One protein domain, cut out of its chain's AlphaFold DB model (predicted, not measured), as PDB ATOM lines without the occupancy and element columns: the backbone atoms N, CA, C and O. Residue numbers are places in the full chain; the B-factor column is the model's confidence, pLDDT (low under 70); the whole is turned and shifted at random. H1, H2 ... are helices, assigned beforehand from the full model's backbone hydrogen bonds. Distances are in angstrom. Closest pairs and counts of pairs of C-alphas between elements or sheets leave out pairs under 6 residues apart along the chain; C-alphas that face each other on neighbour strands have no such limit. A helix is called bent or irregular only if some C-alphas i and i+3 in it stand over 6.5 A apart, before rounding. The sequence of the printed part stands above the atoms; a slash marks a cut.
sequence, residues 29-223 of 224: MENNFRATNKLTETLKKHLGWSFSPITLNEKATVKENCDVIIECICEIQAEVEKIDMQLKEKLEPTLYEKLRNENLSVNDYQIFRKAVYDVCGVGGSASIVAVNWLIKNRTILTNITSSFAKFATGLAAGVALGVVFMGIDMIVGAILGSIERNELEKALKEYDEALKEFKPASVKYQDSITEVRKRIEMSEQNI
ATOM      1  N   MET A  29     -42.767 -12.208  29.174       92.50
ATOM      2  CA  MET A  29     -42.097 -13.203  30.018       92.50
ATOM      3  C   MET A  29     -41.084 -14.019  29.216       92.50
ATOM      4  O   MET A  29     -39.915 -14.067  29.593       92.50
ATOM      5  N   GLU A  30     -41.488 -14.595  28.085       94.75
ATOM      6  CA  GLU A  30     -40.602 -15.382  27.221       94.75
ATOM      7  C   GLU A  30     -39.378 -14.567  26.774       94.75
ATOM      8  O   GLU A  30     -38.231 -15.021  26.850       94.75
ATOM      9  N   ASN A  31     -39.604 -13.312  26.377       97.50
ATOM     10  CA  ASN A  31     -38.531 -12.414  25.974       97.50
ATOM     11  C   ASN A  31     -37.566 -12.105  27.127       97.50
ATOM     12  O   ASN A  31     -36.359 -12.040  26.886       97.50
ATOM     13  N   ASN A  32     -38.067 -11.951  28.358       97.75
ATOM     14  CA  ASN A  32     -37.231 -11.752  29.542       97.75
ATOM     15  C   ASN A  32     -36.384 -12.985  29.854       97.75
ATOM     16  O   ASN A  32     -35.177 -12.833  29.989       97.75
ATOM     17  N   PHE A  33     -36.964 -14.190  29.864       97.81
ATOM     18  CA  PHE A  33     -36.210 -15.441  30.047       97.81
ATOM     19  C   PHE A  33     -35.078 -15.565  29.024       97.81
ATOM     20  O   PHE A  33     -33.921 -15.817  29.366       97.81
ATOM     21  N   ARG A  34     -35.389 -15.307  27.752       98.25
ATOM     22  CA  ARG A  34     -34.395 -15.323  26.677       98.25
ATOM     23  C   ARG A  34     -33.323 -14.248  26.857       98.25
ATOM     24  O   ARG A  34     -32.158 -14.507  26.564       98.25
ATOM     25  N   ALA A  35     -33.692 -13.042  27.286       98.19
ATOM     26  CA  ALA A  35     -32.734 -11.971  27.550       98.19
ATOM     27  C   ALA A  35     -31.812 -12.322  28.726       98.19
ATOM     28  O   ALA A  35     -30.600 -12.158  28.600       98.19
ATOM     29  N   THR A  36     -32.349 -12.877  29.815       98.25
ATOM     30  CA  THR A  36     -31.571 -13.344  30.969       98.25
ATOM     31  C   THR A  36     -30.581 -14.429  30.560       98.25
ATOM     32  O   THR A  36     -29.395 -14.272  30.826       98.25
ATOM     33  N   ASN A  37     -31.005 -15.447  29.803       98.38
ATOM     34  CA  ASN A  37     -30.090 -16.479  29.297       98.38
ATOM     35  C   ASN A  37     -28.970 -15.894  28.417       98.38
ATOM     36  O   ASN A  37     -27.797 -16.231  28.570       98.38
ATOM     37  N   LYS A  38     -29.302 -14.950  27.526       97.69
ATOM     38  CA  LYS A  38     -28.301 -14.244  26.704       97.69
ATOM     39  C   LYS A  38     -27.313 -13.443  27.551       97.69
ATOM     40  O   LYS A  38     -26.136 -13.343  27.192       97.69
ATOM     41  N   LEU A  39     -27.778 -12.843  28.646       97.00
ATOM     42  CA  LEU A  39     -26.913 -12.178  29.611       97.00
ATOM     43  C   LEU A  39     -26.009 -13.205  30.300       97.00
ATOM     44  O   LEU A  39     -24.797 -13.042  30.247       97.00
ATOM     45  N   THR A  40     -26.545 -14.290  30.859       97.19
ATOM     46  CA  THR A  40     -25.743 -15.314  31.551       97.19
ATOM     47  C   THR A  40     -24.699 -15.961  30.641       97.19
ATOM     48  O   THR A  40     -23.569 -16.177  31.065       97.19
ATOM     49  N   GLU A  41     -25.017 -16.199  29.364       96.69
ATOM     50  CA  GLU A  41     -24.050 -16.675  28.362       96.69
ATOM     51  C   GLU A  41     -22.901 -15.681  28.156       96.69
ATOM     52  O   GLU A  41     -21.733 -16.063  28.065       96.69
ATOM     53  N   THR A  42     -23.235 -14.391  28.113       95.19
ATOM     54  CA  THR A  42     -22.273 -13.295  27.962       95.19
ATOM     55  C   THR A  42     -21.371 -13.210  29.196       95.19
ATOM     56  O   THR A  42     -20.149 -13.123  29.068       95.19
ATOM     57  N   LEU A  43     -21.948 -13.308  30.396       95.00
ATOM     58  CA  LEU A  43     -21.203 -13.315  31.658       95.00
ATOM     59  C   LEU A  43     -20.297 -14.547  31.769       95.00
ATOM     60  O   LEU A  43     -19.134 -14.415  32.140       95.00
ATOM     61  N   LYS A  44     -20.760 -15.720  31.334       94.88
ATOM     62  CA  LYS A  44     -19.935 -16.931  31.260       94.88
ATOM     63  C   LYS A  44     -18.754 -16.762  30.319       94.88
ATOM     64  O   LYS A  44     -17.625 -17.058  30.701       94.88
ATOM     65  N   LYS A  45     -18.995 -16.266  29.105       93.38
ATOM     66  CA  LYS A  45     -17.949 -16.087  28.087       93.38
ATOM     67  C   LYS A  45     -16.885 -15.081  28.530       93.38
ATOM     68  O   LYS A  45     -15.704 -15.311  28.291       93.38
ATOM     69  N   HIS A  46     -17.290 -13.967  29.141       91.19
ATOM     70  CA  HIS A  46     -16.391 -12.833  29.368       91.19
ATOM     71  C   HIS A  46     -15.900 -12.677  30.800       91.19
ATOM     72  O   HIS A  46     -14.878 -12.021  30.987       91.19
ATOM     73  N   LEU A  47     -16.602 -13.253  31.777       91.69
ATOM     74  CA  LEU A  47     -16.270 -13.199  33.206       91.69
ATOM     75  C   LEU A  47     -16.083 -14.585  33.834       91.69
ATOM     76  O   LEU A  47     -15.726 -14.674  35.001       91.69
ATOM     77  N   GLY A  48     -16.321 -15.673  33.091       91.19
ATOM     78  CA  GLY A  48     -16.257 -17.034  33.631       91.19
ATOM     79  C   GLY A  48     -17.416 -17.384  34.572       91.19
ATOM     80  O   GLY A  48     -17.423 -18.464  35.156       91.19
ATOM     81  N   TRP A  49     -18.402 -16.495  34.718       93.25
ATOM     82  CA  TRP A  49     -19.535 -16.673  35.619       93.25
ATOM     83  C   TRP A  49     -20.574 -17.612  35.027       93.25
ATOM     84  O   TRP A  49     -21.163 -17.321  33.988       93.25
ATOM     85  N   SER A  50     -20.810 -18.741  35.685       92.69
ATOM     86  CA  SER A  50     -21.786 -19.723  35.226       92.69
ATOM     87  C   SER A  50     -23.037 -19.662  36.085       92.69
ATOM     88  O   SER A  50     -22.962 -19.860  37.291       92.69
ATOM     89  N   PHE A  51     -24.174 -19.469  35.430       94.88
ATOM     90  CA  PHE A  51     -25.506 -19.542  36.024       94.88
ATOM     91  C   PHE A  51     -26.278 -20.679  35.355       94.88
ATOM     92  O   PHE A  51     -25.987 -21.041  34.206       94.88
ATOM     93  N   SER A  52     -27.246 -21.252  36.063       94.56
ATOM     94  CA  SER A  52     -28.131 -22.264  35.488       94.56
ATOM     95  C   SER A  52     -29.011 -21.628  34.405       94.56
ATOM     96  O   SER A  52     -29.637 -20.601  34.671       94.56
ATOM     97  N   PRO A  53     -29.089 -22.198  33.186       94.56
ATOM     98  CA  PRO A  53     -30.028 -21.721  32.179       94.56
ATOM     99  C   PRO A  53     -31.462 -21.838  32.692       94.56
ATOM    100  O   PRO A  53     -31.855 -22.885  33.208       94.56
ATOM    101  N   ILE A  54     -32.256 -20.789  32.505       97.50
ATOM    102  CA  ILE A  54     -33.668 -20.778  32.891       97.50
ATOM    103  C   ILE A  54     -34.554 -21.029  31.674       97.50
ATOM    104  O   ILE A  54     -34.228 -20.646  30.553       97.50
ATOM    105  N   THR A  55     -35.698 -21.679  31.864       94.88
ATOM    106  CA  THR A  55     -36.671 -21.916  30.788       94.88
ATOM    107  C   THR A  55     -38.067 -21.622  31.299       94.88
ATOM    108  O   THR A  55     -38.408 -22.010  32.415       94.88
ATOM    109  N   LEU A  56     -38.860 -20.936  30.478       91.94
ATOM    110  CA  LEU A  56     -40.267 -20.705  30.766       91.94
ATOM    111  C   LEU A  56     -41.005 -22.047  30.704       91.94
ATOM    112  O   LEU A  56     -40.972 -22.731  29.682       91.94
ATOM    113  N   ASN A  57     -41.648 -22.436  31.797       90.50
ATOM    114  CA  ASN A  57     -42.395 -23.678  31.896       90.50
ATOM    115  C   ASN A  57     -43.893 -23.396  31.770       90.50
ATOM    116  O   ASN A  57     -44.534 -22.966  32.726       90.50
ATOM    117  N   GLU A  58     -44.460 -23.710  30.608       84.31
ATOM    118  CA  GLU A  58     -45.895 -23.554  30.323       84.31
ATOM    119  C   GLU A  58     -46.796 -24.421  31.214       84.31
ATOM    120  O   GLU A  58     -47.989 -24.164  31.330       84.31
ATOM    121  N   LYS A  59     -46.249 -25.461  31.853       83.06
ATOM    122  CA  LYS A  59     -46.993 -26.306  32.797       83.06
ATOM    123  C   LYS A  59     -46.915 -25.800  34.234       83.06
ATOM    124  O   LYS A  59     -47.654 -26.297  35.080       83.06
ATOM    125  N   ALA A  60     -46.001 -24.877  34.517       84.31
ATOM    126  CA  ALA A  60     -45.880 -24.261  35.824       84.31
ATOM    127  C   ALA A  60     -46.829 -23.067  35.938       84.31
ATOM    128  O   ALA A  60     -47.234 -22.443  34.953       84.31
ATOM    129  N   THR A  61     -47.164 -22.722  37.171       81.31
ATOM    130  CA  THR A  61     -47.874 -21.489  37.471       81.31
ATOM    131  C   THR A  61     -47.035 -20.284  37.063       81.31
ATOM    132  O   THR A  61     -45.805 -20.322  36.946       81.31
ATOM    133  N   VAL A  62     -47.705 -19.154  36.876       81.19
ATOM    134  CA  VAL A  62     -47.012 -17.904  36.582       81.19
ATOM    135  C   VAL A  62     -46.072 -17.510  37.716       81.19
ATOM    136  O   VAL A  62     -44.960 -17.073  37.445       81.19
ATOM    137  N   LYS A  63     -46.487 -17.722  38.970       86.06
ATOM    138  CA  LYS A  63     -45.657 -17.450  40.144       86.06
ATOM    139  C   LYS A  63     -44.370 -18.269  40.104       86.06
ATOM    140  O   LYS A  63     -43.308 -17.690  40.263       86.06
ATOM    141  N   GLU A  64     -44.452 -19.572  39.847       89.06
ATOM    142  CA  GLU A  64     -43.261 -20.427  39.739       89.06
ATOM    143  C   GLU A  64     -42.323 -19.947  38.626       89.06
ATOM    144  O   GLU A  64     -41.117 -19.863  38.828       89.06
ATOM    145  N   ASN A  65     -42.866 -19.545  37.472       91.69
ATOM    146  CA  ASN A  65     -42.059 -18.941  36.412       91.69
ATOM    147  C   ASN A  65     -41.420 -17.609  36.844       91.69
ATOM    148  O   ASN A  65     -40.264 -17.349  36.520       91.69
ATOM    149  N   CYS A  66     -42.142 -16.755  37.576       92.25
ATOM    150  CA  CYS A  66     -41.577 -15.528  38.138       92.25
ATOM    151  C   CYS A  66     -40.463 -15.827  39.144       92.25
ATOM    152  O   CYS A  66     -39.418 -15.190  39.079       92.25
ATOM    153  N   ASP A  67     -40.662 -16.797  40.031       94.06
ATOM    154  CA  ASP A  67     -39.685 -17.177  41.051       94.06
ATOM    155  C   ASP A  67     -38.379 -17.663  40.398       94.06
ATOM    156  O   ASP A  67     -37.309 -17.193  40.773       94.06
ATOM    157  N   VAL A  68     -38.463 -18.489  39.345       96.38
ATOM    158  CA  VAL A  68     -37.291 -18.980  38.591       96.38
ATOM    159  C   VAL A  68     -36.449 -17.837  38.011       96.38
ATOM    160  O   VAL A  68     -35.225 -17.831  38.140       96.38
ATOM    161  N   ILE A  69     -37.077 -16.859  37.350       97.25
ATOM    162  CA  ILE A  69     -36.324 -15.740  36.765       97.25
ATOM    163  C   ILE A  69     -35.821 -14.765  37.837       97.25
ATOM    164  O   ILE A  69     -34.719 -14.234  37.696       97.25
ATOM    165  N   ILE A  70     -36.587 -14.549  38.913       97.19
ATOM    166  CA  ILE A  70     -36.162 -13.736  40.060       97.19
ATOM    167  C   ILE A  70     -34.907 -14.334  40.689       97.19
ATOM    168  O   ILE A  70     -33.941 -13.605  40.886       97.19
ATOM    169  N   GLU A  71     -34.903 -15.640  40.960       97.94
ATOM    170  CA  GLU A  71     -33.771 -16.346  41.565       97.94
ATOM    171  C   GLU A  71     -32.500 -16.159  40.730       97.94
ATOM    172  O   GLU A  71     -31.494 -15.667  41.242       97.94
ATOM    173  N   CYS A  72     -32.576 -16.405  39.419       98.19
ATOM    174  CA  CYS A  72     -31.447 -16.202  38.510       98.19
ATOM    175  C   CYS A  72     -30.948 -14.743  38.499       98.19
ATOM    176  O   CYS A  72     -29.743 -14.487  38.531       98.19
ATOM    177  N   ILE A  73     -31.850 -13.754  38.481       97.69
ATOM    178  CA  ILE A  73     -31.445 -12.340  38.520       97.69
ATOM    179  C   ILE A  73     -30.813 -11.986  39.872       97.69
ATOM    180  O   ILE A  73     -29.838 -11.233  39.896       97.69
ATOM    181  N   CYS A  74     -31.311 -12.534  40.980       97.00
ATOM    182  CA  CYS A  74     -30.730 -12.337  42.306       97.00
ATOM    183  C   CYS A  74     -29.324 -12.941  42.421       97.00
ATOM    184  O   CYS A  74     -28.442 -12.294  42.984       97.00
ATOM    185  N   GLU A  75     -29.072 -14.115  41.835       97.56
ATOM    186  CA  GLU A  75     -27.719 -14.682  41.741       97.56
ATOM    187  C   GLU A  75     -26.769 -13.747  40.979       97.56
ATOM    188  O   GLU A  75     -25.661 -13.462  41.441       97.56
ATOM    189  N   ILE A  76     -27.218 -13.199  39.841       96.62
ATOM    190  CA  ILE A  76     -26.443 -12.203  39.084       96.62
ATOM    191  C   ILE A  76     -26.174 -10.971  39.956       96.62
ATOM    192  O   ILE A  76     -25.046 -10.484  40.003       96.62
ATOM    193  N   GLN A  77     -27.186 -10.453  40.657       96.62
ATOM    194  CA  GLN A  77     -27.039  -9.286  41.532       96.62
ATOM    195  C   GLN A  77     -26.030  -9.526  42.660       96.62
ATOM    196  O   GLN A  77     -25.233  -8.630  42.935       96.62
ATOM    197  N   ALA A  78     -26.010 -10.716  43.260       96.00
ATOM    198  CA  ALA A  78     -25.068 -11.065  44.322       96.00
ATOM    199  C   ALA A  78     -23.607 -11.030  43.834       96.00
ATOM    200  O   ALA A  78     -22.746 -10.428  44.483       96.00
ATOM    201  N   GLU A  79     -23.323 -11.590  42.655       95.31
ATOM    202  CA  GLU A  79     -21.981 -11.510  42.054       95.31
ATOM    203  C   GLU A  79     -21.603 -10.065  41.690       95.31
ATOM    204  O   GLU A  79     -20.473  -9.619  41.911       95.31
ATOM    205  N   VAL A  80     -22.567  -9.281  41.200       94.38
ATOM    206  CA  VAL A  80     -22.376  -7.852  40.917       94.38
ATOM    207  C   VAL A  80     -22.066  -7.061  42.190       94.38
ATOM    208  O   VAL A  80     -21.196  -6.187  42.178       94.38
ATOM    209  N   GLU A  81     -22.741  -7.339  43.302       94.88
ATOM    210  CA  GLU A  81     -22.479  -6.707  44.598       94.88
ATOM    211  C   GLU A  81     -21.089  -7.023  45.132       94.88
ATOM    212  O   GLU A  81     -20.361  -6.102  45.514       94.88
ATOM    213  N   LYS A  82     -20.687  -8.292  45.064       94.12
ATOM    214  CA  LYS A  82     -19.346  -8.739  45.436       94.12
ATOM    215  C   LYS A  82     -18.266  -8.017  44.629       94.12
ATOM    216  O   LYS A  82     -17.330  -7.476  45.220       94.12
ATOM    217  N   ILE A  83     -18.420  -7.938  43.305       92.38
ATOM    218  CA  ILE A  83     -17.485  -7.195  42.446       92.38
ATOM    219  C   ILE A  83     -17.457  -5.703  42.781       92.38
ATOM    220  O   ILE A  83     -16.372  -5.128  42.819       92.38
ATOM    221  N   ASP A  84     -18.610  -5.063  43.024       92.12
ATOM    222  CA  ASP A  84     -18.659  -3.634  43.401       92.12
ATOM    223  C   ASP A  84     -17.734  -3.350  44.566       92.12
ATOM    224  O   ASP A  84     -16.975  -2.388  44.552       92.12
ATOM    225  N   MET A  85     -17.866  -4.183  45.597       92.81
ATOM    226  CA  MET A  85     -17.203  -3.997  46.871       92.81
ATOM    227  C   MET A  85     -15.701  -4.173  46.688       92.81
ATOM    228  O   MET A  85     -14.932  -3.290  47.051       92.81
ATOM    229  N   GLN A  86     -15.294  -5.240  46.001       93.06
ATOM    230  CA  GLN A  86     -13.884  -5.508  45.726       93.06
ATOM    231  C   GLN A  86     -13.246  -4.445  44.816       93.06
ATOM    232  O   GLN A  86     -12.082  -4.089  45.004       93.06
ATOM    233  N   LEU A  87     -13.988  -3.898  43.848       90.94
ATOM    234  CA  LEU A  87     -13.498  -2.793  43.020       90.94
ATOM    235  C   LEU A  87     -13.402  -1.482  43.799       90.94
ATOM    236  O   LEU A  87     -12.425  -0.762  43.609       90.94
ATOM    237  N   LYS A  88     -14.357  -1.177  44.685       91.00
ATOM    238  CA  LYS A  88     -14.284  -0.006  45.578       91.00
ATOM    239  C   LYS A  88     -13.086  -0.067  46.520       91.00
ATOM    240  O   LYS A  88     -12.512   0.969  46.819       91.00
ATOM    241  N   GLU A  89     -12.715  -1.255  46.986       90.69
ATOM    242  CA  GLU A  89     -11.543  -1.447  47.849       90.69
ATOM    243  C   GLU A  89     -10.220  -1.297  47.087       90.69
ATOM    244  O   GLU A  89      -9.229  -0.829  47.645       90.69
ATOM    245  N   LYS A  90     -10.188  -1.704  45.811       88.94
ATOM    246  CA  LYS A  90      -8.971  -1.686  44.981       88.94
ATOM    247  C   LYS A  90      -8.735  -0.374  44.240       88.94
ATOM    248  O   LYS A  90      -7.597  -0.099  43.863       88.94
ATOM    249  N   LEU A  91      -9.785   0.391  43.963       88.31
ATOM    250  CA  LEU A  91      -9.709   1.634  43.200       88.31
ATOM    251  C   LEU A  91      -9.791   2.836  44.133       88.31
ATOM    252  O   LEU A  91     -10.606   2.875  45.049       88.31
ATOM    253  N   GLU A  92      -8.992   3.865  43.851       87.06
ATOM    254  CA  GLU A  92      -9.167   5.153  44.517       87.06
ATOM    255  C   GLU A  92     -10.581   5.705  44.247       87.06
ATOM    256  O   GLU A  92     -11.093   5.541  43.132       87.06
ATOM    257  N   PRO A  93     -11.214   6.408  45.208       86.44
ATOM    258  CA  PRO A  93     -12.594   6.882  45.064       86.44
ATOM    259  C   PRO A  93     -12.849   7.690  43.783       86.44
ATOM    260  O   PRO A  93     -13.877   7.530  43.130       86.44
ATOM    261  N   THR A  94     -11.889   8.523  43.378       85.81
ATOM    262  CA  THR A  94     -11.968   9.334  42.154       85.81
ATOM    263  C   THR A  94     -11.931   8.481  40.883       85.81
ATOM    264  O   THR A  94     -12.644   8.778  39.925       85.81
ATOM    265  N   LEU A  95     -11.143   7.403  40.863       83.25
ATOM    266  CA  LEU A  95     -11.077   6.456  39.746       83.25
ATOM    267  C   LEU A  95     -12.328   5.579  39.676       83.25
ATOM    268  O   LEU A  95     -12.840   5.323  38.584       83.25
ATOM    269  N   TYR A  96     -12.855   5.168  40.828       85.44
ATOM    270  CA  TYR A  96     -14.112   4.431  40.911       85.44
ATOM    271  C   TYR A  96     -15.302   5.259  40.388       85.44
ATOM    272  O   TYR A  96     -16.144   4.756  39.642       85.44
ATOM    273  N   GLU A  97     -15.342   6.559  40.690       83.56
ATOM    274  CA  GLU A  97     -16.338   7.479  40.127       83.56
ATOM    275  C   GLU A  97     -16.187   7.656  38.609       83.56
ATOM    276  O   GLU A  97     -17.176   7.632  37.870       83.56
ATOM    277  N   LYS A  98     -14.957   7.784  38.093       81.38
ATOM    278  CA  LYS A  98     -14.720   7.873  36.639       81.38
ATOM    279  C   LYS A  98     -15.216   6.641  35.885       81.38
ATOM    280  O   LYS A  98     -15.762   6.789  34.791       81.38
ATOM    281  N   LEU A  99     -15.058   5.452  36.469       76.62
ATOM    282  CA  LEU A  99     -15.580   4.202  35.916       76.62
ATOM    283  C   LEU A  99     -17.096   4.287  35.711       76.62
ATOM    284  O   LEU A  99     -17.575   4.088  34.593       76.62
ATOM    285  N   ARG A 100     -17.843   4.655  36.761       74.62
ATOM    286  CA  ARG A 100     -19.309   4.777  36.689       74.62
ATOM    287  C   ARG A 100     -19.781   5.793  35.654       74.62
ATOM    288  O   ARG A 100     -20.847   5.612  35.061       74.62
ATOM    289  N   ASN A 101     -18.989   6.838  35.435       74.94
ATOM    290  CA  ASN A 101     -19.316   7.937  34.537       74.94
ATOM    291  C   ASN A 101     -18.776   7.755  33.103       74.94
ATOM    292  O   ASN A 101     -18.946   8.657  32.290       74.94
ATOM    293  N   GLU A 102     -18.155   6.610  32.773       67.81
ATOM    294  CA  GLU A 102     -17.546   6.324  31.454       67.81
ATOM    295  C   GLU A 102     -16.507   7.379  31.004       67.81
ATOM    296  O   GLU A 102     -16.210   7.512  29.819       67.81
ATOM    297  N   ASN A 103     -15.907   8.109  31.952       72.25
ATOM    298  CA  ASN A 103     -14.927   9.165  31.685       72.25
ATOM    299  C   ASN A 103     -13.508   8.685  32.016       72.25
ATOM    300  O   ASN A 103     -12.856   9.181  32.940       72.25
ATOM    301  N   LEU A 104     -13.064   7.649  31.304       70.69
ATOM    302  CA  LEU A 104     -11.766   7.015  31.521       70.69
ATOM    303  C   LEU A 104     -10.742   7.538  30.511       70.69
ATOM    304  O   LEU A 104     -10.917   7.393  29.302       70.69
ATOM    305  N   SER A 105      -9.637   8.096  31.005       79.94
ATOM    306  CA  SER A 105      -8.443   8.295  30.180       79.94
ATOM    307  C   SER A 105      -7.768   6.954  29.861       79.94
ATOM    308  O   SER A 105      -8.032   5.933  30.499       79.94
ATOM    309  N   VAL A 106      -6.832   6.948  28.904       78.50
ATOM    310  CA  VAL A 106      -6.038   5.748  28.568       78.50
ATOM    311  C   VAL A 106      -5.295   5.195  29.794       78.50
ATOM    312  O   VAL A 106      -5.220   3.981  29.974       78.50
ATOM    313  N   ASN A 107      -4.797   6.073  30.673       82.00
ATOM    314  CA  ASN A 107      -4.139   5.661  31.914       82.00
ATOM    315  C   ASN A 107      -5.136   5.079  32.924       82.00
ATOM    316  O   ASN A 107      -4.862   4.032  33.510       82.00
ATOM    317  N   ASP A 108      -6.313   5.701  33.075       81.88
ATOM    318  CA  ASP A 108      -7.375   5.184  33.949       81.88
ATOM    319  C   ASP A 108      -7.823   3.780  33.496       81.88
ATOM    320  O   ASP A 108      -8.077   2.903  34.320       81.88
ATOM    321  N   TYR A 109      -7.845   3.530  32.181       80.88
ATOM    322  CA  TYR A 109      -8.203   2.232  31.610       80.88
ATOM    323  C   TYR A 109      -7.243   1.107  32.017       80.88
ATOM    324  O   TYR A 109      -7.694   0.005  32.318       80.88
ATOM    325  N   GLN A 110      -5.929   1.356  32.059       84.62
ATOM    326  CA  GLN A 110      -4.954   0.335  32.470       84.62
ATOM    327  C   GLN A 110      -5.088  -0.018  33.953       84.62
ATOM    328  O   GLN A 110      -5.016  -1.192  34.326       84.62
ATOM    329  N   ILE A 111      -5.339   0.989  34.795       86.06
ATOM    330  CA  ILE A 111      -5.592   0.785  36.223       86.06
ATOM    331  C   ILE A 111      -6.877  -0.026  36.405       86.06
ATOM    332  O   ILE A 111      -6.885  -1.017  37.135       86.06
ATOM    333  N   PHE A 112      -7.937   0.331  35.676       83.12
ATOM    334  CA  PHE A 112      -9.196  -0.400  35.723       83.12
ATOM    335  C   PHE A 112      -9.045  -1.841  35.238       83.12
ATOM    336  O   PHE A 112      -9.499  -2.768  35.902       83.12
ATOM    337  N   ARG A 113      -8.351  -2.050  34.118       86.62
ATOM    338  CA  ARG A 113      -8.059  -3.379  33.577       86.62
ATOM    339  C   ARG A 113      -7.381  -4.270  34.609       86.62
ATOM    340  O   ARG A 113      -7.774  -5.425  34.757       86.62
ATOM    341  N   LYS A 114      -6.385  -3.734  35.315       89.50
ATOM    342  CA  LYS A 114      -5.701  -4.449  36.392       89.50
ATOM    343  C   LYS A 114      -6.656  -4.766  37.542       89.50
ATOM    344  O   LYS A 114      -6.705  -5.910  37.971       89.50
ATOM    345  N   ALA A 115      -7.456  -3.801  37.990       89.25
ATOM    346  CA  ALA A 115      -8.425  -4.024  39.062       89.25
ATOM    347  C   ALA A 115      -9.475  -5.087  38.695       89.25
ATOM    348  O   ALA A 115      -9.752  -5.971  39.499       89.25
ATOM    349  N   VAL A 116     -10.016  -5.057  37.471       87.88
ATOM    350  CA  VAL A 116     -10.953  -6.083  36.979       87.88
ATOM    351  C   VAL A 116     -10.278  -7.445  36.897       87.88
ATOM    352  O   VAL A 116     -10.878  -8.424  37.326       87.88
ATOM    353  N   TYR A 117      -9.035  -7.515  36.417       90.69
ATOM    354  CA  TYR A 117      -8.277  -8.764  36.402       90.69
ATOM    355  C   TYR A 117      -8.074  -9.328  37.809       90.69
ATOM    356  O   TYR A 117      -8.342 -10.504  38.035       90.69
ATOM    357  N   ASP A 118      -7.687  -8.492  38.769       89.31
ATOM    358  CA  ASP A 118      -7.477  -8.915  40.154       89.31
ATOM    359  C   ASP A 118      -8.769  -9.410  40.832       89.31
ATOM    360  O   ASP A 118      -8.704 -10.217  41.755       89.31
ATOM    361  N   VAL A 119      -9.930  -8.895  40.417       88.31
ATOM    362  CA  VAL A 119     -11.248  -9.225  40.993       88.31
ATOM    363  C   VAL A 119     -11.903 -10.414  40.290       88.31
ATOM    364  O   VAL A 119     -12.469 -11.288  40.939       88.31
ATOM    365  N   CYS A 120     -11.828 -10.456  38.962       86.50
ATOM    366  CA  CYS A 120     -12.581 -11.391  38.122       86.50
ATOM    367  C   CYS A 120     -11.709 -12.501  37.522       86.50
ATOM    368  O   CYS A 120     -12.233 -13.401  36.875       86.50
ATOM    369  N   GLY A 121     -10.380 -12.403  37.624       86.44
ATOM    370  CA  GLY A 121      -9.433 -13.275  36.916       86.44
ATOM    371  C   GLY A 121      -9.359 -13.032  35.401       86.44
ATOM    372  O   GLY A 121      -8.627 -13.723  34.695       86.44
ATOM    373  N   VAL A 122     -10.099 -12.047  34.884       84.31
ATOM    374  CA  VAL A 122     -10.187 -11.695  33.462       84.31
ATOM    375  C   VAL A 122      -9.988 -10.197  33.275       84.31
ATOM    376  O   VAL A 122     -10.477  -9.394  34.055       84.31
ATOM    377  N   GLY A 123      -9.257  -9.795  32.237       76.81
ATOM    378  CA  GLY A 123      -8.877  -8.393  32.026       76.81
ATOM    379  C   GLY A 123      -8.976  -7.957  30.570       76.81
ATOM    380  O   GLY A 123      -8.185  -7.129  30.130       76.81
ATOM    381  N   GLY A 124      -9.862  -8.572  29.784       85.00
ATOM    382  CA  GLY A 124     -10.117  -8.160  28.403       85.00
ATOM    383  C   GLY A 124     -11.004  -6.913  28.331       85.00
ATOM    384  O   GLY A 124     -11.718  -6.596  29.284       85.00
ATOM    385  N   SER A 125     -11.011  -6.234  27.181       83.50
ATOM    386  CA  SER A 125     -11.916  -5.102  26.921       83.50
ATOM    387  C   SER A 125     -13.384  -5.478  27.124       83.50
ATOM    388  O   SER A 125     -14.120  -4.755  27.791       83.50
ATOM    389  N   ALA A 126     -13.779  -6.652  26.634       87.94
ATOM    390  CA  ALA A 126     -15.104  -7.224  26.824       87.94
ATOM    391  C   ALA A 126     -15.476  -7.390  28.308       87.94
ATOM    392  O   ALA A 126     -16.568  -7.001  28.717       87.94
ATOM    393  N   SER A 127     -14.558  -7.915  29.130       88.44
ATOM    394  CA  SER A 127     -14.761  -8.095  30.575       88.44
ATOM    395  C   SER A 127     -14.961  -6.752  31.283       88.44
ATOM    396  O   SER A 127     -15.866  -6.603  32.099       88.44
ATOM    397  N   ILE A 128     -14.164  -5.749  30.911       87.94
ATOM    398  CA  ILE A 128     -14.263  -4.372  31.412       87.94
ATOM    399  C   ILE A 128     -15.627  -3.757  31.089       87.94
ATOM    400  O   ILE A 128     -16.281  -3.207  31.975       87.94
ATOM    401  N   VAL A 129     -16.076  -3.879  29.836       89.31
ATOM    402  CA  VAL A 129     -17.385  -3.372  29.398       89.31
ATOM    403  C   VAL A 129     -18.518  -4.074  30.149       89.31
ATOM    404  O   VAL A 129     -19.435  -3.400  30.622       89.31
ATOM    405  N   ALA A 130     -18.443  -5.399  30.305       91.88
ATOM    406  CA  ALA A 130     -19.442  -6.183  31.028       91.88
ATOM    407  C   ALA A 130     -19.557  -5.751  32.499       91.88
ATOM    408  O   ALA A 130     -20.653  -5.438  32.963       91.88
ATOM    409  N   VAL A 131     -18.430  -5.672  33.215       90.75
ATOM    410  CA  VAL A 131     -18.391  -5.265  34.630       90.75
ATOM    411  C   VAL A 131     -18.914  -3.846  34.815       90.75
ATOM    412  O   VAL A 131     -19.759  -3.609  35.680       90.75
ATOM    413  N   ASN A 132     -18.471  -2.905  33.979       89.00
ATOM    414  CA  ASN A 132     -18.936  -1.526  34.073       89.00
ATOM    415  C   ASN A 132     -20.455  -1.424  33.853       89.00
ATOM    416  O   ASN A 132     -21.165  -0.769  34.620       89.00
ATOM    417  N   TRP A 133     -20.973  -2.122  32.837       92.19
ATOM    418  CA  TRP A 133     -22.409  -2.151  32.576       92.19
ATOM    419  C   TRP A 133     -23.191  -2.724  33.758       92.19
ATOM    420  O   TRP A 133     -24.183  -2.115  34.157       92.19
ATOM    421  N   LEU A 134     -22.746  -3.835  34.351       92.31
ATOM    422  CA  LEU A 134     -23.411  -4.452  35.501       92.31
ATOM    423  C   LEU A 134     -23.494  -3.495  36.697       92.31
ATOM    424  O   LEU A 134     -24.560  -3.328  37.291       92.31
ATOM    425  N   ILE A 135     -22.391  -2.816  37.018       89.38
ATOM    426  CA  ILE A 135     -22.322  -1.864  38.136       89.38
ATOM    427  C   ILE A 135     -23.266  -0.681  37.913       89.38
ATOM    428  O   ILE A 135     -23.973  -0.268  38.839       89.38
ATOM    429  N   LYS A 136     -23.302  -0.147  36.690       87.94
ATOM    430  CA  LYS A 136     -24.141   0.997  36.314       87.94
ATOM    431  C   LYS A 136     -25.625   0.640  36.228       87.94
ATOM    432  O   LYS A 136     -26.472   1.461  36.572       87.94
ATOM    433  N   ASN A 137     -25.948  -0.580  35.803       89.25
ATOM    434  CA  ASN A 137     -27.317  -1.007  35.511       89.25
ATOM    435  C   ASN A 137     -27.947  -1.876  36.609       89.25
ATOM    436  O   ASN A 137     -28.989  -2.486  36.371       89.25
ATOM    437  N   ARG A 138     -27.401  -1.873  37.835       89.50
ATOM    438  CA  ARG A 138     -28.015  -2.545  39.002       89.50
ATOM    439  C   ARG A 138     -29.492  -2.221  39.163       89.50
ATOM    440  O   ARG A 138     -30.293  -3.125  39.345       89.50
ATOM    441  N   THR A 139     -29.860  -0.947  39.033       92.00
ATOM    442  CA  THR A 139     -31.254  -0.508  39.160       92.00
ATOM    443  C   THR A 139     -32.157  -1.158  38.115       92.00
ATOM    444  O   THR A 139     -33.327  -1.389  38.387       92.00
ATOM    445  N   ILE A 140     -31.644  -1.488  36.925       93.19
ATOM    446  CA  ILE A 140     -32.425  -2.191  35.900       93.19
ATOM    447  C   ILE A 140     -32.714  -3.624  36.352       93.19
ATOM    448  O   ILE A 140     -33.869  -4.037  36.269       93.19
ATOM    449  N   LEU A 141     -31.711  -4.330  36.894       94.12
ATOM    450  CA  LEU A 141     -31.886  -5.657  37.503       94.12
ATOM    451  C   LEU A 141     -32.889  -5.600  38.667       94.12
ATOM    452  O   LEU A 141     -33.849  -6.361  38.702       94.12
ATOM    453  N   THR A 142     -32.737  -4.632  39.575       94.81
ATOM    454  CA  THR A 142     -33.642  -4.454  40.722       94.81
ATOM    455  C   THR A 142     -35.075  -4.153  40.286       94.81
ATOM    456  O   THR A 142     -36.017  -4.717  40.840       94.81
ATOM    457  N   ASN A 143     -35.255  -3.289  39.285       94.12
ATOM    458  CA  ASN A 143     -36.578  -2.919  38.798       94.12
ATOM    459  C   ASN A 143     -37.296  -4.114  38.175       94.12
ATOM    460  O   ASN A 143     -38.460  -4.333  38.496       94.12
ATOM    461  N   ILE A 144     -36.622  -4.898  37.324       95.88
ATOM    462  CA  ILE A 144     -37.266  -6.059  36.702       95.88
ATOM    463  C   ILE A 144     -37.591  -7.142  37.737       95.88
ATOM    464  O   ILE A 144     -38.695  -7.679  37.707       95.88
ATOM    465  N   THR A 145     -36.704  -7.387  38.710       95.25
ATOM    466  CA  THR A 145     -36.968  -8.299  39.833       95.25
ATOM    467  C   THR A 145     -38.185  -7.847  40.635       95.25
ATOM    468  O   THR A 145     -39.078  -8.643  40.909       95.25
ATOM    469  N   SER A 146     -38.279  -6.551  40.957       93.69
ATOM    470  CA  SER A 146     -39.440  -5.992  41.658       93.69
ATOM    471  C   SER A 146     -40.725  -6.134  40.841       93.69
ATOM    472  O   SER A 146     -41.755  -6.524  41.388       93.69
ATOM    473  N   SER A 147     -40.676  -5.865  39.534       92.44
ATOM    474  CA  SER A 147     -41.832  -6.024  38.651       92.44
ATOM    475  C   SER A 147     -42.291  -7.479  38.567       92.44
ATOM    476  O   SER A 147     -43.492  -7.721  38.656       92.44
ATOM    477  N   PHE A 148     -41.374  -8.448  38.474       92.62
ATOM    478  CA  PHE A 148     -41.721  -9.869  38.549       92.62
ATOM    479  C   PHE A 148     -42.301 -10.251  39.911       92.62
ATOM    480  O   PHE A 148     -43.281 -10.982  39.948       92.62
ATOM    481  N   ALA A 149     -41.768  -9.734  41.019       90.94
ATOM    482  CA  ALA A 149     -42.283 -10.036  42.354       90.94
ATOM    483  C   ALA A 149     -43.700  -9.476  42.575       90.94
ATOM    484  O   ALA A 149     -44.570 -10.172  43.091       90.94
ATOM    485  N   LYS A 150     -43.967  -8.237  42.147       85.44
ATOM    486  CA  LYS A 150     -45.323  -7.654  42.178       85.44
ATOM    487  C   LYS A 150     -46.289  -8.420  41.282       85.44
ATOM    488  O   LYS A 150     -47.459  -8.582  41.613       85.44
ATOM    489  N   PHE A 151     -45.793  -8.888  40.144       82.19
ATOM    490  CA  PHE A 151     -46.577  -9.704  39.239       82.19
ATOM    491  C   PHE A 151     -46.898 -11.075  39.863       82.19
ATOM    492  O   PHE A 151     -48.063 -11.466  39.900       82.19
ATOM    493  N   ALA A 152     -45.899 -11.727  40.475       83.38
ATOM    494  CA  ALA A 152     -46.006 -12.967  41.247       83.38
ATOM    495  C   ALA A 152     -47.089 -12.888  42.342       83.38
ATOM    496  O   ALA A 152     -47.871 -13.822  42.525       83.38
ATOM    497  N   THR A 153     -47.157 -11.765  43.064       76.88
ATOM    498  CA  THR A 153     -48.140 -11.553  44.138       76.88
ATOM    499  C   THR A 153     -49.528 -11.183  43.619       76.88
ATOM    500  O   THR A 153     -50.515 -11.647  44.187       76.88
ATOM    501  N   GLY A 154     -49.631 -10.423  42.521       69.25
ATOM    502  CA  GLY A 154     -50.914 -10.095  41.881       69.25
ATOM    503  C   GLY A 154     -51.710 -11.334  41.447       69.25
ATOM    504  O   GLY A 154     -52.935 -11.361  41.538       69.25
ATOM    505  N   LEU A 155     -51.009 -12.405  41.073       64.69
ATOM    506  CA  LEU A 155     -51.590 -13.694  40.679       64.69
ATOM    507  C   LEU A 155     -52.315 -14.427  41.804       64.69
ATOM    508  O   LEU A 155     -53.268 -15.154  41.542       64.69
ATOM    509  N   ALA A 156     -51.879 -14.247  43.051       54.22
ATOM    510  CA  ALA A 156     -52.498 -14.903  44.198       54.22
ATOM    511  C   ALA A 156     -53.896 -14.337  44.514       54.22
ATOM    512  O   ALA A 156     -54.655 -14.960  45.255       54.22
ATOM    513  N   ALA A 157     -54.240 -13.168  43.957       60.06
ATOM    514  CA  ALA A 157     -55.498 -12.471  44.211       60.06
ATOM    515  C   ALA A 157     -56.500 -12.526  43.038       60.06
ATOM    516  O   ALA A 157     -57.700 -12.359  43.268       60.06
ATOM    517  N   GLY A 158     -56.035 -12.748  41.801       64.31
ATOM    518  CA  GLY A 158     -56.837 -12.622  40.578       64.31
ATOM    519  C   GLY A 158     -56.988 -13.928  39.797       64.31
ATOM    520  O   GLY A 158     -55.997 -14.507  39.347       64.31
ATOM    521  N   VAL A 159     -58.235 -14.368  39.574       61.44
ATOM    522  CA  VAL A 159     -58.559 -15.587  38.803       61.44
ATOM    523  C   VAL A 159     -57.956 -15.522  37.399       61.44
ATOM    524  O   VAL A 159     -57.417 -16.514  36.929       61.44
ATOM    525  N   ALA A 160     -57.983 -14.354  36.749       63.16
ATOM    526  CA  ALA A 160     -57.565 -14.203  35.357       63.16
ATOM    527  C   ALA A 160     -56.042 -14.204  35.157       63.16
ATOM    528  O   ALA A 160     -55.559 -14.662  34.120       63.16
ATOM    529  N   LEU A 161     -55.285 -13.703  36.136       62.16
ATOM    530  CA  LEU A 161     -53.828 -13.795  36.124       62.16
ATOM    531  C   LEU A 161     -53.386 -15.226  36.503       62.16
ATOM    532  O   LEU A 161     -52.446 -15.756  35.916       62.16
ATOM    533  N   GLY A 162     -54.073 -15.897  37.438       64.62
ATOM    534  CA  GLY A 162     -53.704 -17.243  37.902       64.62
ATOM    535  C   GLY A 162     -53.663 -18.326  36.811       64.62
ATOM    536  O   GLY A 162     -52.953 -19.319  36.966       64.62
ATOM    537  N   VAL A 163     -54.367 -18.121  35.692       65.56
ATOM    538  CA  VAL A 163     -54.501 -19.084  34.579       65.56
ATOM    539  C   VAL A 163     -53.799 -18.667  33.274       65.56
ATOM    540  O   VAL A 163     -54.035 -19.283  32.239       65.56
ATOM    541  N   VAL A 164     -52.905 -17.669  33.297       66.00
ATOM    542  CA  VAL A 164     -52.171 -17.141  32.112       66.00
ATOM    543  C   VAL A 164     -51.556 -18.236  31.220       66.00
ATOM    544  O   VAL A 164     -51.575 -18.111  29.993       66.00
ATOM    545  N   PHE A 165     -51.052 -19.324  31.819       65.12
ATOM    546  CA  PHE A 165     -50.411 -20.448  31.118       65.12
ATOM    547  C   PHE A 165     -51.349 -21.614  30.765       65.12
ATOM    548  O   PHE A 165     -50.955 -22.517  30.034       65.12
ATOM    549  N   MET A 166     -52.604 -21.608  31.223       63.06
ATOM    550  CA  MET A 166     -53.543 -22.719  30.996       63.06
ATOM    551  C   MET A 166     -54.279 -22.651  29.645       63.06
ATOM    552  O   MET A 166     -55.203 -23.422  29.390       63.06
ATOM    553  N   GLY A 167     -53.851 -21.752  28.757       62.84
ATOM    554  CA  GLY A 167     -54.451 -21.549  27.444       62.84
ATOM    555  C   GLY A 167     -55.665 -20.619  27.477       62.84
ATOM    556  O   GLY A 167     -56.440 -20.567  28.431       62.84
ATOM    557  N   ILE A 168     -55.829 -19.874  26.385       65.00
ATOM    558  CA  ILE A 168     -56.849 -18.832  26.204       65.00
ATOM    559  C   ILE A 168     -58.274 -19.338  26.474       65.00
ATOM    560  O   ILE A 168     -59.050 -18.661  27.150       65.00
ATOM    561  N   ASP A 169     -58.606 -20.535  25.991       63.25
ATOM    562  CA  ASP A 169     -59.952 -21.097  26.120       63.25
ATOM    563  C   ASP A 169     -60.318 -21.398  27.577       63.25
ATOM    564  O   ASP A 169     -61.484 -21.288  27.957       63.25
ATOM    565  N   MET A 170     -59.328 -21.713  28.419       65.00
ATOM    566  CA  MET A 170     -59.549 -21.975  29.839       65.00
ATOM    567  C   MET A 170     -59.774 -20.678  30.624       65.00
ATOM    568  O   MET A 170     -60.644 -20.637  31.492       65.00
ATOM    569  N   ILE A 171     -59.065 -19.599  30.264       68.38
ATOM    570  CA  ILE A 171     -59.290 -18.252  30.814       68.38
ATOM    571  C   ILE A 171     -60.716 -17.801  30.511       68.38
ATOM    572  O   ILE A 171     -61.444 -17.375  31.406       68.38
ATOM    573  N   VAL A 172     -61.129 -17.920  29.246       69.31
ATOM    574  CA  VAL A 172     -62.480 -17.548  28.825       69.31
ATOM    575  C   VAL A 172     -63.508 -18.437  29.519       69.31
ATOM    576  O   VAL A 172     -64.451 -17.906  30.094       69.31
ATOM    577  N   GLY A 173     -63.300 -19.758  29.533       67.88
ATOM    578  CA  GLY A 173     -64.198 -20.741  30.142       67.88
ATOM    579  C   GLY A 173     -64.439 -20.531  31.639       67.88
ATOM    580  O   GLY A 173     -65.579 -20.645  32.083       67.88
ATOM    581  N   ALA A 174     -63.407 -20.159  32.401       65.56
ATOM    582  CA  ALA A 174     -63.517 -19.857  33.832       65.56
ATOM    583  C   ALA A 174     -64.365 -18.605  34.133       65.56
ATOM    584  O   ALA A 174     -64.841 -18.439  35.253       65.56
ATOM    585  N   ILE A 175     -64.555 -17.732  33.141       67.75
ATOM    586  CA  ILE A 175     -65.243 -16.443  33.273       67.75
ATOM    587  C   ILE A 175     -66.707 -16.508  32.762       67.75
ATOM    588  O   ILE A 175     -67.490 -15.582  32.985       67.75
ATOM    589  N   LEU A 176     -67.132 -17.599  32.107       66.25
ATOM    590  CA  LEU A 176     -68.469 -17.707  31.494       66.25
ATOM    591  C   LEU A 176     -69.612 -17.866  32.521       66.25
ATOM    592  O   LEU A 176     -69.537 -18.679  33.439       66.25
ATOM    593  N   GLY A 177     -70.727 -17.146  32.313       62.47
ATOM    594  CA  GLY A 177     -71.963 -17.250  33.108       62.47
ATOM    595  C   GLY A 177     -72.823 -15.975  33.085       62.47
ATOM    596  O   GLY A 177     -72.518 -15.018  32.380       62.47
ATOM    597  N   SER A 178     -73.881 -15.901  33.902       53.56
ATOM    598  CA  SER A 178     -74.739 -14.700  34.030       53.56
ATOM    599  C   SER A 178     -74.045 -13.485  34.676       53.56
ATOM    600  O   SER A 178     -74.622 -12.401  34.724       53.56
ATOM    601  N   ILE A 179     -72.814 -13.663  35.169       63.88
ATOM    602  CA  ILE A 179     -71.960 -12.646  35.815       63.88
ATOM    603  C   ILE A 179     -70.744 -12.302  34.919       63.88
ATOM    604  O   ILE A 179     -69.941 -11.433  35.250       63.88
ATOM    605  N   GLU A 180     -70.648 -12.917  33.731       77.00
ATOM    606  CA  GLU A 180     -69.486 -12.874  32.829       77.00
ATOM    607  C   GLU A 180     -68.946 -11.464  32.567       77.00
ATOM    608  O   GLU A 180     -67.737 -11.245  32.573       77.00
ATOM    609  N   ARG A 181     -69.829 -10.485  32.347       80.56
ATOM    610  CA  ARG A 181     -69.401  -9.114  32.049       80.56
ATOM    611  C   ARG A 181     -68.518  -8.535  33.160       80.56
ATOM    612  O   ARG A 181     -67.498  -7.921  32.853       80.56
ATOM    613  N   ASN A 182     -68.920  -8.707  34.418       81.19
ATOM    614  CA  ASN A 182     -68.218  -8.124  35.562       81.19
ATOM    615  C   ASN A 182     -66.864  -8.807  35.774       81.19
ATOM    616  O   ASN A 182     -65.874  -8.133  36.039       81.19
ATOM    617  N   GLU A 183     -66.812 -10.126  35.592       80.12
ATOM    618  CA  GLU A 183     -65.573 -10.899  35.685       80.12
ATOM    619  C   GLU A 183     -64.602 -10.562  34.541       80.12
ATOM    620  O   GLU A 183     -63.416 -10.359  34.790       80.12
ATOM    621  N   LEU A 184     -65.088 -10.382  33.305       82.00
ATOM    622  CA  LEU A 184     -64.257  -9.910  32.188       82.00
ATOM    623  C   LEU A 184     -63.727  -8.488  32.421       82.00
ATOM    624  O   LEU A 184     -62.564  -8.212  32.131       82.00
ATOM    625  N   GLU A 185     -64.555  -7.569  32.927       85.69
ATOM    626  CA  GLU A 185     -64.126  -6.197  33.240       85.69
ATOM    627  C   GLU A 185     -63.089  -6.174  34.372       85.69
ATOM    628  O   GLU A 185     -62.083  -5.467  34.268       85.69
ATOM    629  N   LYS A 186     -63.283  -6.992  35.412       84.56
ATOM    630  CA  LYS A 186     -62.318  -7.166  36.502       84.56
ATOM    631  C   LYS A 186     -60.997  -7.742  35.991       84.56
ATOM    632  O   LYS A 186     -59.948  -7.163  36.259       84.56
ATOM    633  N   ALA A 187     -61.048  -8.811  35.200       83.62
ATOM    634  CA  ALA A 187     -59.875  -9.429  34.590       83.62
ATOM    635  C   ALA A 187     -59.086  -8.428  33.735       83.62
ATOM    636  O   ALA A 187     -57.880  -8.277  33.897       83.62
ATOM    637  N   LEU A 188     -59.762  -7.690  32.850       86.44
ATOM    638  CA  LEU A 188     -59.114  -6.675  32.017       86.44
ATOM    639  C   LEU A 188     -58.388  -5.619  32.858       86.44
ATOM    640  O   LEU A 188     -57.261  -5.257  32.519       86.44
ATOM    641  N   LYS A 189     -59.003  -5.177  33.961       87.88
ATOM    642  CA  LYS A 189     -58.392  -4.235  34.903       87.88
ATOM    643  C   LYS A 189     -57.151  -4.825  35.583       87.88
ATOM    644  O   LYS A 189     -56.133  -4.142  35.641       87.88
ATOM    645  N   GLU A 190     -57.207  -6.079  36.033       84.75
ATOM    646  CA  GLU A 190     -56.053  -6.780  36.622       84.75
ATOM    647  C   GLU A 190     -54.872  -6.847  35.636       84.75
ATOM    648  O   GLU A 190     -53.739  -6.523  35.998       84.75
ATOM    649  N   TYR A 191     -55.126  -7.188  34.366       85.81
ATOM    650  CA  TYR A 191     -54.084  -7.183  33.333       85.81
ATOM    651  C   TYR A 191     -53.553  -5.777  33.033       85.81
ATOM    652  O   TYR A 191     -52.352  -5.620  32.824       85.81
ATOM    653  N   ASP A 192     -54.415  -4.758  32.984       89.06
ATOM    654  CA  ASP A 192     -53.988  -3.371  32.768       89.06
ATOM    655  C   ASP A 192     -53.061  -2.881  33.881       89.06
ATOM    656  O   ASP A 192     -52.018  -2.286  33.602       89.06
ATOM    657  N   GLU A 193     -53.403  -3.167  35.136       86.69
ATOM    658  CA  GLU A 193     -52.584  -2.819  36.296       86.69
ATOM    659  C   GLU A 193     -51.240  -3.557  36.278       86.69
ATOM    660  O   GLU A 193     -50.193  -2.925  36.442       86.69
ATOM    661  N   ALA A 194     -51.245  -4.862  35.990       84.44
ATOM    662  CA  ALA A 194     -50.027  -5.662  35.884       84.44
ATOM    663  C   ALA A 194     -49.101  -5.178  34.751       84.44
ATOM    664  O   ALA A 194     -47.904  -4.952  34.956       84.44
ATOM    665  N   LEU A 195     -49.651  -4.978  33.550       89.38
ATOM    666  CA  LEU A 195     -48.879  -4.574  32.374       89.38
ATOM    667  C   LEU A 195     -48.342  -3.146  32.491       89.38
ATOM    668  O   LEU A 195     -47.274  -2.866  31.943       89.38
ATOM    669  N   LYS A 196     -49.026  -2.254  33.220       90.81
ATOM    670  CA  LYS A 196     -48.602  -0.859  33.412       90.81
ATOM    671  C   LYS A 196     -47.185  -0.746  33.972       90.81
ATOM    672  O   LYS A 196     -46.422   0.099  33.510       90.81
ATOM    673  N   GLU A 197     -46.833  -1.579  34.949       85.81
ATOM    674  CA  GLU A 197     -45.490  -1.588  35.538       85.81
ATOM    675  C   GLU A 197     -44.567  -2.608  34.867       85.81
ATOM    676  O   GLU A 197     -43.401  -2.308  34.603       85.81
ATOM    677  N   PHE A 198     -45.079  -3.803  34.557       91.62
ATOM    678  CA  PHE A 198     -44.249  -4.893  34.051       91.62
ATOM    679  C   PHE A 198     -43.710  -4.624  32.645       91.62
ATOM    680  O   PHE A 198     -42.529  -4.853  32.384       91.62
ATOM    681  N   LYS A 199     -44.534  -4.087  31.737       94.81
ATOM    682  CA  LYS A 199     -44.138  -3.828  30.346       94.81
ATOM    683  C   LYS A 199     -42.939  -2.879  30.221       94.81
ATOM    684  O   LYS A 199     -41.965  -3.276  29.581       94.81
ATOM    685  N   PRO A 200     -42.941  -1.659  30.796       96.00
ATOM    686  CA  PRO A 200     -41.795  -0.759  30.662       96.00
ATOM    687  C   PRO A 200     -40.527  -1.313  31.325       96.00
ATOM    688  O   PRO A 200     -39.438  -1.139  30.776       96.00
ATOM    689  N   ALA A 201     -40.643  -2.009  32.462       96.25
ATOM    690  CA  ALA A 201     -39.498  -2.649  33.110       96.25
ATOM    691  C   ALA A 201     -38.907  -3.771  32.240       96.25
ATOM    692  O   ALA A 201     -37.693  -3.826  32.045       96.25
ATOM    693  N   SER A 202     -39.774  -4.611  31.674       96.94
ATOM    694  CA  SER A 202     -39.431  -5.723  30.785       96.94
ATOM    695  C   SER A 202     -38.711  -5.244  29.521       96.94
ATOM    696  O   SER A 202     -37.599  -5.684  29.235       96.94
ATOM    697  N   VAL A 203     -39.275  -4.255  28.819       97.56
ATOM    698  CA  VAL A 203     -38.652  -3.673  27.616       97.56
ATOM    699  C   VAL A 203     -37.287  -3.066  27.945       97.56
ATOM    700  O   VAL A 203     -36.293  -3.402  27.306       97.56
ATOM    701  N   LYS A 204     -37.198  -2.247  29.001       97.31
ATOM    702  CA  LYS A 204     -35.930  -1.618  29.402       97.31
ATOM    703  C   LYS A 204     -34.857  -2.649  29.762       97.31
ATOM    704  O   LYS A 204     -33.689  -2.453  29.423       97.31
ATOM    705  N   TYR A 205     -35.237  -3.727  30.445       98.06
ATOM    706  CA  TYR A 205     -34.341  -4.831  30.783       98.06
ATOM    707  C   TYR A 205     -33.783  -5.511  29.524       98.06
ATOM    708  O   TYR A 205     -32.565  -5.633  29.376       98.06
ATOM    709  N   GLN A 206     -34.659  -5.872  28.584       97.94
ATOM    710  CA  GLN A 206     -34.282  -6.522  27.324       97.94
ATOM    711  C   GLN A 206     -33.386  -5.636  26.450       97.94
ATOM    712  O   GLN A 206     -32.371  -6.105  25.920       97.94
ATOM    713  N   ASP A 207     -33.730  -4.354  26.325       97.56
ATOM    714  CA  ASP A 207     -32.969  -3.391  25.529       97.56
ATOM    715  C   ASP A 207     -31.573  -3.176  26.115       97.56
ATOM    716  O   ASP A 207     -30.583  -3.230  25.387       97.56
ATOM    717  N   SER A 208     -31.476  -3.038  27.440       96.25
ATOM    718  CA  SER A 208     -30.194  -2.831  28.128       96.25
ATOM    719  C   SER A 208     -29.255  -4.029  27.970       96.25
ATOM    720  O   SER A 208     -28.055  -3.849  27.759       96.25
ATOM    721  N   ILE A 209     -29.792  -5.254  28.023       97.44
ATOM    722  CA  ILE A 209     -29.018  -6.479  27.761       97.44
ATOM    723  C   ILE A 209     -28.573  -6.538  26.297       97.44
ATOM    724  O   ILE A 209     -27.441  -6.911  25.990       97.44
ATOM    725  N   THR A 210     -29.450  -6.170  25.368       97.12
ATOM    726  CA  THR A 210     -29.111  -6.148  23.941       97.12
ATOM    727  C   THR A 210     -28.007  -5.135  23.652       97.12
ATOM    728  O   THR A 210     -27.076  -5.431  22.901       97.12
ATOM    729  N   GLU A 211     -28.077  -3.959  24.269       94.38
ATOM    730  CA  GLU A 211     -27.084  -2.903  24.121       94.38
ATOM    731  C   GLU A 211     -25.707  -3.329  24.642       94.38
ATOM    732  O   GLU A 211     -24.721  -3.201  23.914       94.38
ATOM    733  N   VAL A 212     -25.617  -3.877  25.862       94.12
ATOM    734  CA  VAL A 212     -24.315  -4.297  26.409       94.12
ATOM    735  C   VAL A 212     -23.685  -5.403  25.579       94.12
ATOM    736  O   VAL A 212     -22.482  -5.362  25.334       94.12
ATOM    737  N   ARG A 213     -24.484  -6.348  25.074       95.69
ATOM    738  CA  ARG A 213     -23.979  -7.422  24.210       95.69
ATOM    739  C   ARG A 213     -23.357  -6.859  22.935       95.69
ATOM    740  O   ARG A 213     -22.223  -7.202  22.623       95.69
ATOM    741  N   LYS A 214     -24.025  -5.905  22.274       93.56
ATOM    742  CA  LYS A 214     -23.458  -5.200  21.110       93.56
ATOM    743  C   LYS A 214     -22.169  -4.453  21.461       93.56
ATOM    744  O   LYS A 214     -21.198  -4.521  20.714       93.56
ATOM    745  N   ARG A 215     -22.131  -3.744  22.596       91.25
ATOM    746  CA  ARG A 215     -20.922  -3.030  23.054       91.25
ATOM    747  C   ARG A 215     -19.752  -3.987  23.297       91.25
ATOM    748  O   ARG A 215     -18.628  -3.676  22.913       91.25
ATOM    749  N   ILE A 216     -20.018  -5.148  23.891       91.00
ATOM    750  CA  ILE A 216     -19.023  -6.200  24.105       91.00
ATOM    751  C   ILE A 216     -18.507  -6.731  22.764       91.00
ATOM    752  O   ILE A 216     -17.297  -6.731  22.554       91.00
ATOM    753  N   GLU A 217     -19.393  -7.092  21.834       89.81
ATOM    754  CA  GLU A 217     -19.022  -7.574  20.494       89.81
ATOM    755  C   GLU A 217     -18.136  -6.559  19.745       89.81
ATOM    756  O   GLU A 217     -17.093  -6.923  19.201       89.81
ATOM    757  N   MET A 218     -18.482  -5.268  19.783       87.56
ATOM    758  CA  MET A 218     -17.657  -4.201  19.190       87.56
ATOM    759  C   MET A 218     -16.289  -4.068  19.876       87.56
ATOM    760  O   MET A 218     -15.275  -3.847  19.214       87.56
ATOM    761  N   SER A 219     -16.233  -4.228  21.203       83.75
ATOM    762  CA  SER A 219     -14.978  -4.158  21.962       83.75
ATOM    763  C   SER A 219     -14.014  -5.315  21.668       83.75
ATOM    764  O   SER A 219     -12.814  -5.175  21.909       83.75
ATOM    765  N   GLU A 220     -14.522  -6.437  21.144       79.81
ATOM    766  CA  GLU A 220     -13.716  -7.562  20.656       79.81
ATOM    767  C   GLU A 220     -13.192  -7.317  19.231       79.81
ATOM    768  O   GLU A 220     -12.078  -7.725  18.908       79.81
ATOM    769  N   GLN A 221     -13.974  -6.645  18.379       72.06
ATOM    770  CA  GLN A 221     -13.604  -6.361  16.986       72.06
ATOM    771  C   GLN A 221     -12.494  -5.314  16.870       72.06
ATOM    772  O   GLN A 221     -11.612  -5.469  16.039       72.06
ATOM    773  N   ASN A 222     -12.473  -4.313  17.753       58.12
ATOM    774  CA  ASN A 222     -11.440  -3.267  17.767       58.12
ATOM    775  C   ASN A 222     -10.046  -3.753  18.230       58.12
ATOM    776  O   ASN A 222      -9.126  -2.947  18.343       58.12
ATOM    777  N   ILE A 223      -9.894  -5.045  18.546       52.94
ATOM    778  CA  ILE A 223      -8.624  -5.683  18.939       52.94
ATOM    779  C   ILE A 223      -8.056  -6.564  17.804       52.94
ATOM    780  O   ILE A 223      -6.919  -7.023  17.907       52.94
TER     781      ILE A 223
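Overview. This is residues 29 to 223 of the 224 residues of the protein "Single-pass membrane and coiled-coil domain-containing 3-like protein" of Labeo rohita (UniProt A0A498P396). The model is a long rod, with the longest helix, H9, as its spine and H1, H2 and H6 beside it in a four-helix bundle whose helices run lengthwise. At one end of the bundle H3, H4 and H5 make a cluster of shorter helices; at the other, the first part of H9 runs on past the bundle, with the small helices H7 and H8 beside it. The printed part has 195 residues with nine named helices, H1 to H9 in order, and no named strand, in the class all helix. The whole is loose, with a radius of gyration of the C-alphas of 20.7 A and spans of 73 by 27 by 26 A.

Along the chain. Find C-alpha 180 at (-69.486, -12.874, 32.829); from there H9, residues 180 to 221, runs 58.4 A to C-alpha 221 at (-13.604, -6.361, 16.986). It has a kink of 37 degrees near residue 197 and is neither bent nor irregular, but only just: C-alphas 196 and 199 are 6.2 A apart. H1, residues 29 to 47, begins at C-alpha 29 at (-42.097, -13.203, 30.018) and is 26.0 A long. Look next for H2, residues 62 to 90, 42.2 A, and H6, residues 138 to 154, 24.3 A. The shorter helices are H3, residues 93 to 100, H4, 106 to 120, H5, 125 to 136, H7, 159 to 162, and H8, 168 to 175.

Arrangement. Start at Phe 198 of H9: its C-alpha is 5.3 A from that of Ser 147, the closest pair with H6, at a shallow tilt of 23 degrees, opposite ways. With residues 202 to 213 alone H9 touches H1, closest at Gln 206 and Ala 35, 5.7 A, the same way at 22 degrees. H2 touches H6, closest at Lys 63 and Ala 152, 4.6 A, opposite ways. H1 and H2 only just touch, with 3 pairs of C-alphas within 8 A, closest at Phe 33 and Ile 69, 6.7 A. H1 and H6 are apart, as are H2 and H9. H5 is the hub, touching H1, H2, H3, H4 and H9; its closest pair with H4 is Ile 128 and Arg 113, 6.6 A, about perpendicular at 81 degrees. H7 touches H9 at Ala 160 and Ala 187, 5.4 A; H8 touches no helix. In H1 to H6 every O i to N i+4 pair is within hydrogen-bond range, in H8 3 of 4 and in H9 35 of 38; H7 is too short for such a pair.

Size, cuts and confidence. The C-alphas farthest apart, of Asn 107 and Ser 178, are 73.5 A apart. The printed part has no cut. The link from H1 to H2, residues 48 to 61, is long; the others are tight. Mean pLDDT of the printed part is 85.9; look for values under 70 at residue 102, residues 154 to 179 and residues 222 to 223.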